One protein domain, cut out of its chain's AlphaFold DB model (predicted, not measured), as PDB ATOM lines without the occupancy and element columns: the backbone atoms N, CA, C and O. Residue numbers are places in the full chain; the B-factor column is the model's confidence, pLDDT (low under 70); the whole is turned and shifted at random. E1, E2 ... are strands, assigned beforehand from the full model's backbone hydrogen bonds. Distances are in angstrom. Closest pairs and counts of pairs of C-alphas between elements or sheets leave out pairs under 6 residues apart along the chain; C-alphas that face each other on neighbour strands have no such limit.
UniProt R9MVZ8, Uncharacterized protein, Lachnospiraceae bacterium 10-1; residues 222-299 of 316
ATOM      1  N   PRO A 222      11.817 -60.168  30.275       91.31
ATOM      2  CA  PRO A 222      11.397 -58.963  30.981       91.31
ATOM      3  C   PRO A 222       9.956 -59.094  31.487       91.31
ATOM      4  O   PRO A 222       9.055 -59.481  30.741       91.31
ATOM      5  N   ILE A 223       9.733 -58.739  32.751       92.38
ATOM      6  CA  ILE A 223       8.404 -58.670  33.354       92.38
ATOM      7  C   ILE A 223       7.846 -57.276  33.084       92.38
ATOM      8  O   ILE A 223       8.368 -56.269  33.574       92.38
ATOM      9  N   ASN A 224       6.766 -57.222  32.312       92.44
ATOM     10  CA  ASN A 224       6.063 -55.985  32.006       92.44
ATOM     11  C   ASN A 224       4.707 -55.954  32.710       92.44
ATOM     12  O   ASN A 224       4.019 -56.973  32.778       92.44
ATOM     13  N   GLU A 225       4.306 -54.780  33.184       91.62
ATOM     14  CA  GLU A 225       2.982 -54.551  33.762       91.62
ATOM     15  C   GLU A 225       2.149 -53.626  32.860       91.62
ATOM     16  O   GLU A 225       2.706 -52.725  32.219       91.62
ATOM     17  N   PRO A 226       0.827 -53.854  32.755       92.19
ATOM     18  CA  PRO A 226      -0.035 -53.031  31.920       92.19
ATOM     19  C   PRO A 226      -0.141 -51.613  32.490       92.19
ATOM     20  O   PRO A 226      -0.320 -51.418  33.692       92.19
ATOM     21  N   ILE A 227      -0.069 -50.612  31.615       91.06
ATOM     22  CA  ILE A 227      -0.360 -49.223  31.973       91.06
ATOM     23  C   ILE A 227      -1.866 -49.031  31.815       91.06
ATOM     24  O   ILE A 227      -2.372 -49.028  30.698       91.06
ATOM     25  N   VAL A 228      -2.590 -48.885  32.923       91.94
ATOM     26  CA  VAL A 228      -4.044 -48.667  32.893       91.94
ATOM     27  C   VAL A 228      -4.342 -47.170  32.922       91.94
ATOM     28  O   VAL A 228      -3.852 -46.450  33.794       91.94
ATOM     29  N   LYS A 229      -5.149 -46.703  31.968       90.88
ATOM     30  CA  LYS A 229      -5.679 -45.336  31.914       90.88
ATOM     31  C   LYS A 229      -7.203 -45.368  31.879       90.88
ATOM     32  O   LYS A 229      -7.798 -46.329  31.405       90.88
ATOM     33  N   SER A 230      -7.824 -44.292  32.349       92.06
ATOM     34  CA  SER A 230      -9.272 -44.102  32.278       92.06
ATOM     35  C   SER A 230      -9.617 -43.304  31.026       92.06
ATOM     36  O   SER A 230      -9.041 -42.243  30.798       92.06
ATOM     37  N   CYS A 231     -10.589 -43.781  30.256       91.44
ATOM     38  CA  CYS A 231     -11.170 -43.056  29.137       91.44
ATOM     39  C   CYS A 231     -12.535 -42.495  29.511       91.44
ATOM     40  O   CYS A 231     -13.403 -43.217  30.011       91.44
ATOM     41  N   ARG A 232     -12.720 -41.203  29.240       92.94
ATOM     42  CA  ARG A 232     -14.011 -40.538  29.355       92.94
ATOM     43  C   ARG A 232     -14.877 -40.894  28.155       92.94
ATOM     44  O   ARG A 232     -14.483 -40.678  27.007       92.94
ATOM     45  N   VAL A 233     -16.089 -41.354  28.442       91.31
ATOM     46  CA  VAL A 233     -17.116 -41.648  27.446       91.31
ATOM     47  C   VAL A 233     -18.300 -40.722  27.663       91.31
ATOM     48  O   VAL A 233     -18.858 -40.647  28.761       91.31
ATOM     49  N   ILE A 234     -18.682 -40.007  26.608       89.25
ATOM     50  CA  ILE A 234     -19.905 -39.204  26.589       89.25
ATOM     51  C   ILE A 234     -20.882 -39.877  25.643       89.25
ATOM     52  O   ILE A 234     -20.564 -40.097  24.476       89.25
ATOM     53  N   VAL A 235     -22.066 -40.186  26.159       86.75
ATOM     54  CA  VAL A 235     -23.209 -40.612  25.360       86.75
ATOM     55  C   VAL A 235     -24.200 -39.462  25.360       86.75
ATOM     56  O   VAL A 235     -24.777 -39.137  26.399       86.75
ATOM     57  N   GLY A 236     -24.367 -38.819  24.211       80.88
ATOM     58  CA  GLY A 236     -25.253 -37.669  24.039       80.88
ATOM     59  C   GLY A 236     -26.123 -37.818  22.797       80.88
ATOM     60  O   GLY A 236     -25.734 -38.476  21.834       80.88
ATOM     61  N   GLY A 237     -27.315 -37.231  22.818       73.62
ATOM     62  CA  GLY A 237     -28.274 -37.276  21.710       73.62
ATOM     63  C   GLY A 237     -29.717 -37.227  22.202       73.62
ATOM     64  O   GLY A 237     -29.962 -37.406  23.391       73.62
ATOM     65  N   CYS A 238     -30.666 -37.011  21.284       70.81
ATOM     66  CA  CYS A 238     -32.109 -36.918  21.562       70.81
ATOM     67  C   CYS A 238     -32.568 -35.628  22.294       70.81
ATOM     68  O   CYS A 238     -33.689 -35.599  22.804       70.81
ATOM     69  N   GLU A 239     -31.762 -34.548  22.311       65.19
ATOM     70  CA  GLU A 239     -32.125 -33.224  22.868       65.19
ATOM     71  C   GLU A 239     -33.270 -32.560  22.071       65.19
ATOM     72  O   GLU A 239     -33.063 -31.693  21.225       65.19
ATOM     73  N   GLY A 240     -34.506 -32.999  22.325       59.91
ATOM     74  CA  GLY A 240     -35.726 -32.417  21.759       59.91
ATOM     75  C   GLY A 240     -36.107 -32.897  20.354       59.91
ATOM     76  O   GLY A 240     -36.994 -32.302  19.746       59.91
ATOM     77  N   GLY A 241     -35.486 -33.964  19.833       66.06
ATOM     78  CA  GLY A 241     -35.774 -34.476  18.490       66.06
ATOM     79  C   GLY A 241     -35.558 -35.983  18.331       66.06
ATOM     80  O   GLY A 241     -34.544 -36.521  18.766       66.06
ATOM     81  N   GLY A 242     -36.528 -36.638  17.688       70.69
ATOM     82  CA  GLY A 242     -36.554 -38.050  17.296       70.69
ATOM     83  C   GLY A 242     -37.742 -38.304  16.360       70.69
ATOM     84  O   GLY A 242     -38.686 -37.509  16.332       70.69
ATOM     85  N   THR A 243     -37.712 -39.377  15.573       75.19
ATOM     86  CA  THR A 243     -38.819 -39.700  14.656       75.19
ATOM     87  C   THR A 243     -39.888 -40.477  15.416       75.19
ATOM     88  O   THR A 243     -39.614 -41.567  15.920       75.19
ATOM     89  N   SER A 244     -41.095 -39.914  15.520       76.06
ATOM     90  CA  SER A 244     -42.245 -40.584  16.138       76.06
ATOM     91  C   SER A 244     -42.790 -41.685  15.239       76.06
ATOM     92  O   SER A 244     -43.012 -41.476  14.045       76.06
ATOM     93  N   GLU A 245     -43.051 -42.840  15.833       77.62
ATOM     94  CA  GLU A 245     -43.633 -43.998  15.174       77.62
ATOM     95  C   GLU A 245     -45.127 -44.137  15.528       77.62
ATOM     96  O   GLU A 245     -45.563 -43.685  16.593       77.62
ATOM     97  N   PRO A 246     -45.946 -44.757  14.655       78.44
ATOM     98  CA  PRO A 246     -47.397 -44.858  14.849       78.44
ATOM     99  C   PRO A 246     -47.836 -45.613  16.113       78.44
ATOM    100  O   PRO A 246     -48.986 -45.493  16.524       78.44
ATOM    101  N   ASP A 247     -46.949 -46.406  16.716       79.38
ATOM    102  CA  ASP A 247     -47.217 -47.225  17.900       79.38
ATOM    103  C   ASP A 247     -46.825 -46.542  19.225       79.38
ATOM    104  O   ASP A 247     -46.818 -47.184  20.277       79.38
ATOM    105  N   GLY A 248     -46.500 -45.245  19.186       75.19
ATOM    106  CA  GLY A 248     -46.181 -44.436  20.366       75.19
ATOM    107  C   GLY A 248     -44.708 -44.456  20.789       75.19
ATOM    108  O   GLY A 248     -44.353 -43.795  21.767       75.19
ATOM    109  N   HIS A 249     -43.843 -45.164  20.058       81.44
ATOM    110  CA  HIS A 249     -42.396 -45.098  20.254       81.44
ATOM    111  C   HIS A 249     -41.777 -43.935  19.471       81.44
ATOM    112  O   HIS A 249     -42.304 -43.468  18.464       81.44
ATOM    113  N   CYS A 250     -40.610 -43.492  19.918       77.25
ATOM    114  CA  CYS A 250     -39.722 -42.602  19.193       77.25
ATOM    115  C   CYS A 250     -38.384 -43.301  18.965       77.25
ATOM    116  O   CYS A 250     -37.852 -43.962  19.862       77.25
ATOM    117  N   THR A 251     -37.821 -43.116  17.774       82.44
ATOM    118  CA  THR A 251     -36.449 -43.519  17.464       82.44
ATOM    119  C   THR A 251     -35.552 -42.285  17.455       82.44
ATOM    120  O   THR A 251     -35.772 -41.345  16.688       82.44
ATOM    121  N   CYS A 252     -34.544 -42.290  18.326       82.75
ATOM    122  CA  CYS A 252     -33.581 -41.209  18.508       82.75
ATOM    123  C   CYS A 252     -32.168 -41.647  18.120       82.75
ATOM    124  O   CYS A 252     -31.735 -42.751  18.458       82.75
ATOM    125  N   GLU A 253     -31.429 -40.754  17.465       83.25
ATOM    126  CA  GLU A 253     -29.987 -40.902  17.277       83.25
ATOM    127  C   GLU A 253     -29.235 -40.482  18.543       83.25
ATOM    128  O   GLU A 253     -29.587 -39.505  19.214       83.25
ATOM    129  N   TYR A 254     -28.182 -41.227  18.860       84.75
ATOM    130  CA  TYR A 254     -27.218 -40.888  19.894       84.75
ATOM    131  C   TYR A 254     -25.797 -41.104  19.378       84.75
ATOM    132  O   TYR A 254     -25.538 -41.969  18.536       84.75
ATOM    133  N   GLU A 255     -24.867 -40.324  19.907       87.88
ATOM    134  CA  GLU A 255     -23.441 -40.446  19.654       87.88
ATOM    135  C   GLU A 255     -22.740 -40.858  20.951       87.88
ATOM    136  O   GLU A 255     -23.000 -40.308  22.021       87.88
ATOM    137  N   THR A 256     -21.884 -41.873  20.855       89.75
ATOM    138  CA  THR A 256     -20.976 -42.303  21.919       89.75
ATOM    139  C   THR A 256     -19.568 -41.905  21.521       89.75
ATOM    140  O   THR A 256     -19.020 -42.453  20.565       89.75
ATOM    141  N   THR A 257     -18.983 -40.967  22.252       90.44
ATOM    142  CA  THR A 257     -17.641 -40.442  21.986       90.44
ATOM    143  C   THR A 257     -16.679 -40.890  23.074       90.44
ATOM    144  O   THR A 257     -16.853 -40.530  24.242       90.44
ATOM    145  N   HIS A 258     -15.647 -41.638  22.680       92.19
ATOM    146  CA  HIS A 258     -14.495 -41.960  23.520       92.19
ATOM    147  C   HIS A 258     -13.401 -40.920  23.299       92.19
ATOM    148  O   HIS A 258     -12.948 -40.725  22.170       92.19
ATOM    149  N   TYR A 259     -12.957 -40.268  24.369       89.00
ATOM    150  CA  TYR A 259     -11.984 -39.179  24.251       89.00
ATOM    151  C   TYR A 259     -10.529 -39.651  24.327       89.00
ATOM    152  O   TYR A 259      -9.677 -39.055  23.674       89.00
ATOM    153  N   ASP A 260     -10.244 -40.724  25.073       88.00
ATOM    154  CA  ASP A 260      -8.860 -41.035  25.468       88.00
ATOM    155  C   ASP A 260      -8.352 -42.400  24.965       88.00
ATOM    156  O   ASP A 260      -7.162 -42.552  24.704       88.00
ATOM    157  N   CYS A 261      -9.225 -43.395  24.762       88.00
ATOM    158  CA  CYS A 261      -8.806 -44.765  24.406       88.00
ATOM    159  C   CYS A 261      -8.646 -45.032  22.899       88.00
ATOM    160  O   CYS A 261      -8.490 -46.181  22.492       88.00
ATOM    161  N   GLY A 262      -8.738 -44.003  22.052       84.81
ATOM    162  CA  GLY A 262      -8.593 -44.143  20.597       84.81
ATOM    163  C   GLY A 262      -9.743 -44.873  19.886       84.81
ATOM    164  O   GLY A 262      -9.702 -45.003  18.667       84.81
ATOM    165  N   ALA A 263     -10.788 -45.303  20.607       87.25
ATOM    166  CA  ALA A 263     -11.968 -45.952  20.023       87.25
ATOM    167  C   ALA A 263     -12.831 -45.005  19.158       87.25
ATOM    168  O   ALA A 263     -13.638 -45.471  18.356       87.25
ATOM    169  N   GLY A 264     -12.641 -43.686  19.287       87.88
ATOM    170  CA  GLY A 264     -13.319 -42.667  18.484       87.88
ATOM    171  C   GLY A 264     -14.791 -42.445  18.851       87.88
ATOM    172  O   GLY A 264     -15.252 -42.819  19.933       87.88
ATOM    173  N   SER A 265     -15.526 -41.790  17.947       90.62
ATOM    174  CA  SER A 265     -16.981 -41.619  18.043       90.62
ATOM    175  C   SER A 265     -17.708 -42.705  17.258       90.62
ATOM    176  O   SER A 265     -17.337 -43.019  16.127       90.62
ATOM    177  N   SER A 266     -18.806 -43.205  17.813       89.12
ATOM    178  CA  SER A 266     -19.765 -44.061  17.113       89.12
ATOM    179  C   SER A 266     -21.178 -43.501  17.249       89.12
ATOM    180  O   SER A 266     -21.531 -42.926  18.278       89.12
ATOM    181  N   ARG A 267     -21.994 -43.658  16.204       86.62
ATOM    182  CA  ARG A 267     -23.408 -43.263  16.209       86.62
ATOM    183  C   ARG A 267     -24.297 -44.490  16.219       86.62
ATOM    184  O   ARG A 267     -24.010 -45.471  15.537       86.62
ATOM    185  N   GLY A 268     -25.384 -44.411  16.968       84.75
ATOM    186  CA  GLY A 268     -26.404 -45.445  17.020       84.75
ATOM    187  C   GLY A 268     -27.797 -44.841  17.063       84.75
ATOM    188  O   GLY A 268     -27.983 -43.663  17.361       84.75
ATOM    189  N   THR A 269     -28.793 -45.672  16.786       82.94
ATOM    190  CA  THR A 269     -30.201 -45.341  16.991       82.94
ATOM    191  C   THR A 269     -30.747 -46.153  18.154       82.94
ATOM    192  O   THR A 269     -30.357 -47.302  18.383       82.94
ATOM    193  N   ARG A 270     -31.636 -45.551  18.939       80.56
ATOM    194  CA  ARG A 270     -32.348 -46.225  20.023       80.56
ATOM    195  C   ARG A 270     -33.827 -45.895  19.932       80.56
ATOM    196  O   ARG A 270     -34.202 -44.734  19.810       80.56
ATOM    197  N   ARG A 271     -34.650 -46.929  20.053       84.06
ATOM    198  CA  ARG A 271     -36.106 -46.829  20.137       84.06
ATOM    199  C   ARG A 271     -36.536 -46.794  21.604       84.06
ATOM    200  O   ARG A 271     -36.093 -47.639  22.381       84.06
ATOM    201  N   HIS A 272     -37.360 -45.829  21.997       75.69
ATOM    202  CA  HIS A 272     -37.892 -45.686  23.359       75.69
ATOM    203  C   HIS A 272     -39.283 -45.033  23.345       75.69
ATOM    204  O   HIS A 272     -39.722 -44.533  22.319       75.69
ATOM    205  N   MET A 273     -40.000 -45.042  24.470       75.19
ATOM    206  CA  MET A 273     -41.305 -44.369  24.597       75.19
ATOM    207  C   MET A 273     -41.138 -42.847  24.755       75.19
ATOM    208  O   MET A 273     -40.120 -42.390  25.283       75.19
ATOM    209  N   ASN A 274     -42.129 -42.061  24.324       67.31
ATOM    210  CA  ASN A 274     -42.144 -40.598  24.459       67.31
ATOM    211  C   ASN A 274     -43.152 -40.137  25.534       67.31
ATOM    212  O   ASN A 274     -44.347 -40.378  25.342       67.31
ATOM    213  N   PRO A 275     -42.746 -39.439  26.622       63.16
ATOM    214  CA  PRO A 275     -41.391 -39.261  27.182       63.16
ATOM    215  C   PRO A 275     -40.879 -40.549  27.867       63.16
ATOM    216  O   PRO A 275     -41.717 -41.347  28.300       63.16
ATOM    217  N   PRO A 276     -39.549 -40.773  28.025       60.59
ATOM    218  CA  PRO A 276     -38.488 -39.770  28.212       60.59
ATOM    219  C   PRO A 276     -37.436 -39.679  27.083       60.59
ATOM    220  O   PRO A 276     -36.945 -40.691  26.590       60.59
ATOM    221  N   HIS A 277     -37.027 -38.451  26.740       66.44
ATOM    222  CA  HIS A 277     -35.821 -38.178  25.945       66.44
ATOM    223  C   HIS A 277     -34.567 -38.295  26.828       66.44
ATOM    224  O   HIS A 277     -34.594 -37.925  28.004       66.44
ATOM    225  N   PHE A 278     -33.475 -38.834  26.282       65.62
ATOM    226  CA  PHE A 278     -32.233 -39.051  27.030       65.62
ATOM    227  C   PHE A 278     -31.459 -37.738  27.223       65.62
ATOM    228  O   PHE A 278     -31.299 -36.971  26.278       65.62
ATOM    229  N   SER A 279     -30.957 -37.489  28.434       68.62
ATOM    230  CA  SER A 279     -29.990 -36.419  28.693       68.62
ATOM    231  C   SER A 279     -28.568 -36.962  28.604       68.62
ATOM    232  O   SER A 279     -28.318 -38.109  28.980       68.62
ATOM    233  N   THR A 280     -27.632 -36.124  28.163       81.56
ATOM    234  CA  THR A 280     -26.208 -36.461  28.066       81.56
ATOM    235  C   THR A 280     -25.713 -37.168  29.329       81.56
ATOM    236  O   THR A 280     -25.814 -36.633  30.432       81.56
ATOM    237  N   THR A 281     -25.197 -38.388  29.166       84.94
ATOM    238  CA  THR A 281     -24.639 -39.199  30.254       84.94
ATOM    239  C   THR A 281     -23.149 -39.371  30.039       84.94
ATOM    240  O   THR A 281     -22.693 -39.675  28.937       84.94
ATOM    241  N   GLN A 282     -22.390 -39.198  31.116       89.31
ATOM    242  CA  GLN A 282     -20.945 -39.347  31.119       89.31
ATOM    243  C   GLN A 282     -20.544 -40.461  32.081       89.31
ATOM    244  O   GLN A 282     -21.015 -40.505  33.218       89.31
ATOM    245  N   TYR A 283     -19.647 -41.334  31.636       90.44
ATOM    246  CA  TYR A 283     -19.003 -42.338  32.479       90.44
ATOM    247  C   TYR A 283     -17.557 -42.560  32.034       90.44
ATOM    248  O   TYR A 283     -17.138 -42.093  30.976       90.44
ATOM    249  N   ASN A 284     -16.796 -43.272  32.860       93.25
ATOM    250  CA  ASN A 284     -15.412 -43.623  32.584       93.25
ATOM    251  C   ASN A 284     -15.263 -45.145  32.492       93.25
ATOM    252  O   ASN A 284     -15.951 -45.871  33.212       93.25
ATOM    253  N   HIS A 285     -14.358 -45.617  31.635       89.06
ATOM    254  CA  HIS A 285     -13.919 -47.013  31.615       89.06
ATOM    255  C   HIS A 285     -12.399 -47.107  31.496       89.06
ATOM    256  O   HIS A 285     -11.766 -46.250  30.876       89.06
ATOM    257  N   ASP A 286     -11.826 -48.153  32.077       93.44
ATOM    258  CA  ASP A 286     -10.388 -48.388  32.035       93.44
ATOM    259  C   ASP A 286      -9.974 -49.073  30.727       93.44
ATOM    260  O   ASP A 286     -10.681 -49.939  30.203       93.44
ATOM    261  N   TYR A 287      -8.803 -48.708  30.210       90.12
ATOM    262  CA  TYR A 287      -8.167 -49.350  29.064       90.12
ATOM    263  C   TYR A 287      -6.654 -49.487  29.274       90.12
ATOM    264  O   TYR A 287      -6.047 -48.765  30.068       90.12
ATOM    265  N   ILE A 288      -6.046 -50.437  28.561       91.00
ATOM    266  CA  ILE A 288      -4.600 -50.674  28.602       91.00
ATOM    267  C   ILE A 288      -3.928 -49.800  27.542       91.00
ATOM    268  O   ILE A 288      -4.138 -49.994  26.347       91.00
ATOM    269  N   ASP A 289      -3.090 -48.873  27.991       89.00
ATOM    270  CA  ASP A 289      -2.293 -47.965  27.164       89.00
ATOM    271  C   ASP A 289      -0.837 -48.445  27.082       89.00
ATOM    272  O   ASP A 289       0.114 -47.769  27.478       89.00
ATOM    273  N   GLY A 290      -0.675 -49.687  26.624       88.81
ATOM    274  CA  GLY A 290       0.614 -50.363  26.524       88.81
ATOM    275  C   GLY A 290       1.098 -51.002  27.829       88.81
ATOM    276  O   GLY A 290       0.351 -51.200  28.789       88.81
ATOM    277  N   TYR A 291       2.376 -51.371  27.834       92.25
ATOM    278  CA  TYR A 291       3.029 -52.063  28.938       92.25
ATOM    279  C   TYR A 291       4.313 -51.334  29.314       92.25
ATOM    280  O   TYR A 291       5.074 -50.927  28.434       92.25
ATOM    281  N   ARG A 292       4.574 -51.201  30.616       91.19
ATOM    282  CA  ARG A 292       5.849 -50.684  31.122       91.19
ATOM    283  C   ARG A 292       6.681 -51.811  31.703       91.19
ATOM    284  O   ARG A 292       6.165 -52.705  32.372       91.19
ATOM    285  N   PHE A 293       7.978 -51.739  31.458       89.19
ATOM    286  CA  PHE A 293       8.928 -52.644  32.076       89.19
ATOM    287  C   PHE A 293       9.018 -52.362  33.577       89.19
ATOM    288  O   PHE A 293       9.205 -51.218  33.986       89.19
ATOM    289  N   THR A 294       8.880 -53.406  34.394       89.69
ATOM    290  CA  THR A 294       8.867 -53.293  35.865       89.69
ATOM    291  C   THR A 294      10.261 -53.137  36.477       89.69
ATOM    292  O   THR A 294      10.384 -52.959  37.686       89.69
ATOM    293  N   GLY A 295      11.318 -53.237  35.664       89.31
ATOM    294  CA  GLY A 295      12.694 -53.334  36.155       89.31
ATOM    295  C   GLY A 295      13.099 -54.751  36.564       89.31
ATOM    296  O   GLY A 295      14.179 -54.915  37.112       89.31
ATOM    297  N   LYS A 296      12.253 -55.767  36.325       93.06
ATOM    298  CA  LYS A 296      12.506 -57.154  36.740       93.06
ATOM    299  C   LYS A 296      12.445 -58.152  35.594       93.06
ATOM    300  O   LYS A 296      11.691 -57.981  34.640       93.06
ATOM    301  N   TYR A 297      13.184 -59.242  35.735       94.12
ATOM    302  CA  TYR A 297      13.278 -60.345  34.792       94.12
ATOM    303  C   TYR A 297      12.826 -61.660  35.435       94.12
ATOM    304  O   TYR A 297      13.102 -61.940  36.600       94.12
ATOM    305  N   ALA A 298      12.148 -62.487  34.649       92.62
ATOM    306  CA  ALA A 298      11.808 -63.867  34.957       92.62
ATOM    307  C   ALA A 298      12.780 -64.838  34.268       92.62
ATOM    308  O   ALA A 298      13.491 -64.488  33.316       92.62
ATOM    309  N   LEU A 299      12.784 -66.086  34.743       92.62
ATOM    310  CA  LEU A 299      13.563 -67.169  34.152       92.62
ATOM    311  C   LEU A 299      13.055 -67.500  32.742       92.62
ATOM    312  O   LEU A 299      11.911 -67.910  32.563       92.62
TER     313      LEU A 299
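Overview. This is residues 222 to 299 of the 316 residues of an uncharacterized protein of Lachnospiraceae bacterium 10-1 (UniProt R9MVZ8). The model is a long, thin rod: two long strands, E1 and E4, run side by side as a two-stranded ribbon, and the shorter hairpin of E2 and E3 joins E1 near its last residues and carries the sheet on toward the other end of the rod. The four strands make one twisted sheet, curled like part of a barrel, and the long link of residues 238 to 248 lies at the end of the rod away from Pro 222 and Leu 299. The printed part has 78 residues, with no named helix and four named strands, E1 E2 E3 E4 along the chain; the order across the sheet is E3 E2 E1 E4, all antiparallel. The class is all strand. The whole is extended, with a radius of gyration of the C-alphas of 19.8 A and spans of 68 by 19 by 16 A.

Along the chain. E1, residues 222 to 237, begins at C-alpha 222 (11.397, -58.963, 30.981) and is 46.2 A long from first to last C-alpha. E4, residues 281 to 298, is the longest strand by residues, is 44.3 A long, and ends at C-alpha 298 (11.808, -63.867, 34.957). E2, residues 249 to 258, is 28.3 A long and begins at C-alpha 249 (-42.396, -45.098, 20.254). E3, residues 265 to 273, is 25.3 A long.

Arrangement. E1 and E4 are antiparallel neighbours at 172 degrees between their directions; N 223 and O 296 are 2.8 A apart and N 235 and O 281 2.9 A, both within hydrogen-bond range. E4 bends by 73 degrees at residue 295. E2 is the antiparallel neighbour of E1 at 144 degrees, and the two form a hairpin; N 255 and O 236 are within hydrogen-bond range at 2.8 A, and the C-alphas of Tyr 254 and Gly 237, which face each other, are 4.2 A apart. E3 and E2 form a second hairpin, antiparallel at 155 degrees, with N 250 and O 272 at 2.8 A. E1 E2 E3 are a meander, each strand the antiparallel neighbour of the one before. With E4, the antiparallel neighbour of E1, the four strands form a Greek key. The edge strands E3 and E4 are apart. Residues 243 to 244 pair antiparallel with residues 250 to 251 of E2.

Size, cuts and confidence. The two C-alphas farthest apart, those of Pro 246 and Leu 299, are 67.7 A apart, while those of Pro 222 and Leu 299 are 9.1 A apart. The printed part has no cut. The link from E1 to E2, 11 residues, is long; those from E2 to E3 and from E3 to E4 are short. The mean pLDDT of the printed part is 84.0, with residues 239 to 241 and 274 to 279 under 70.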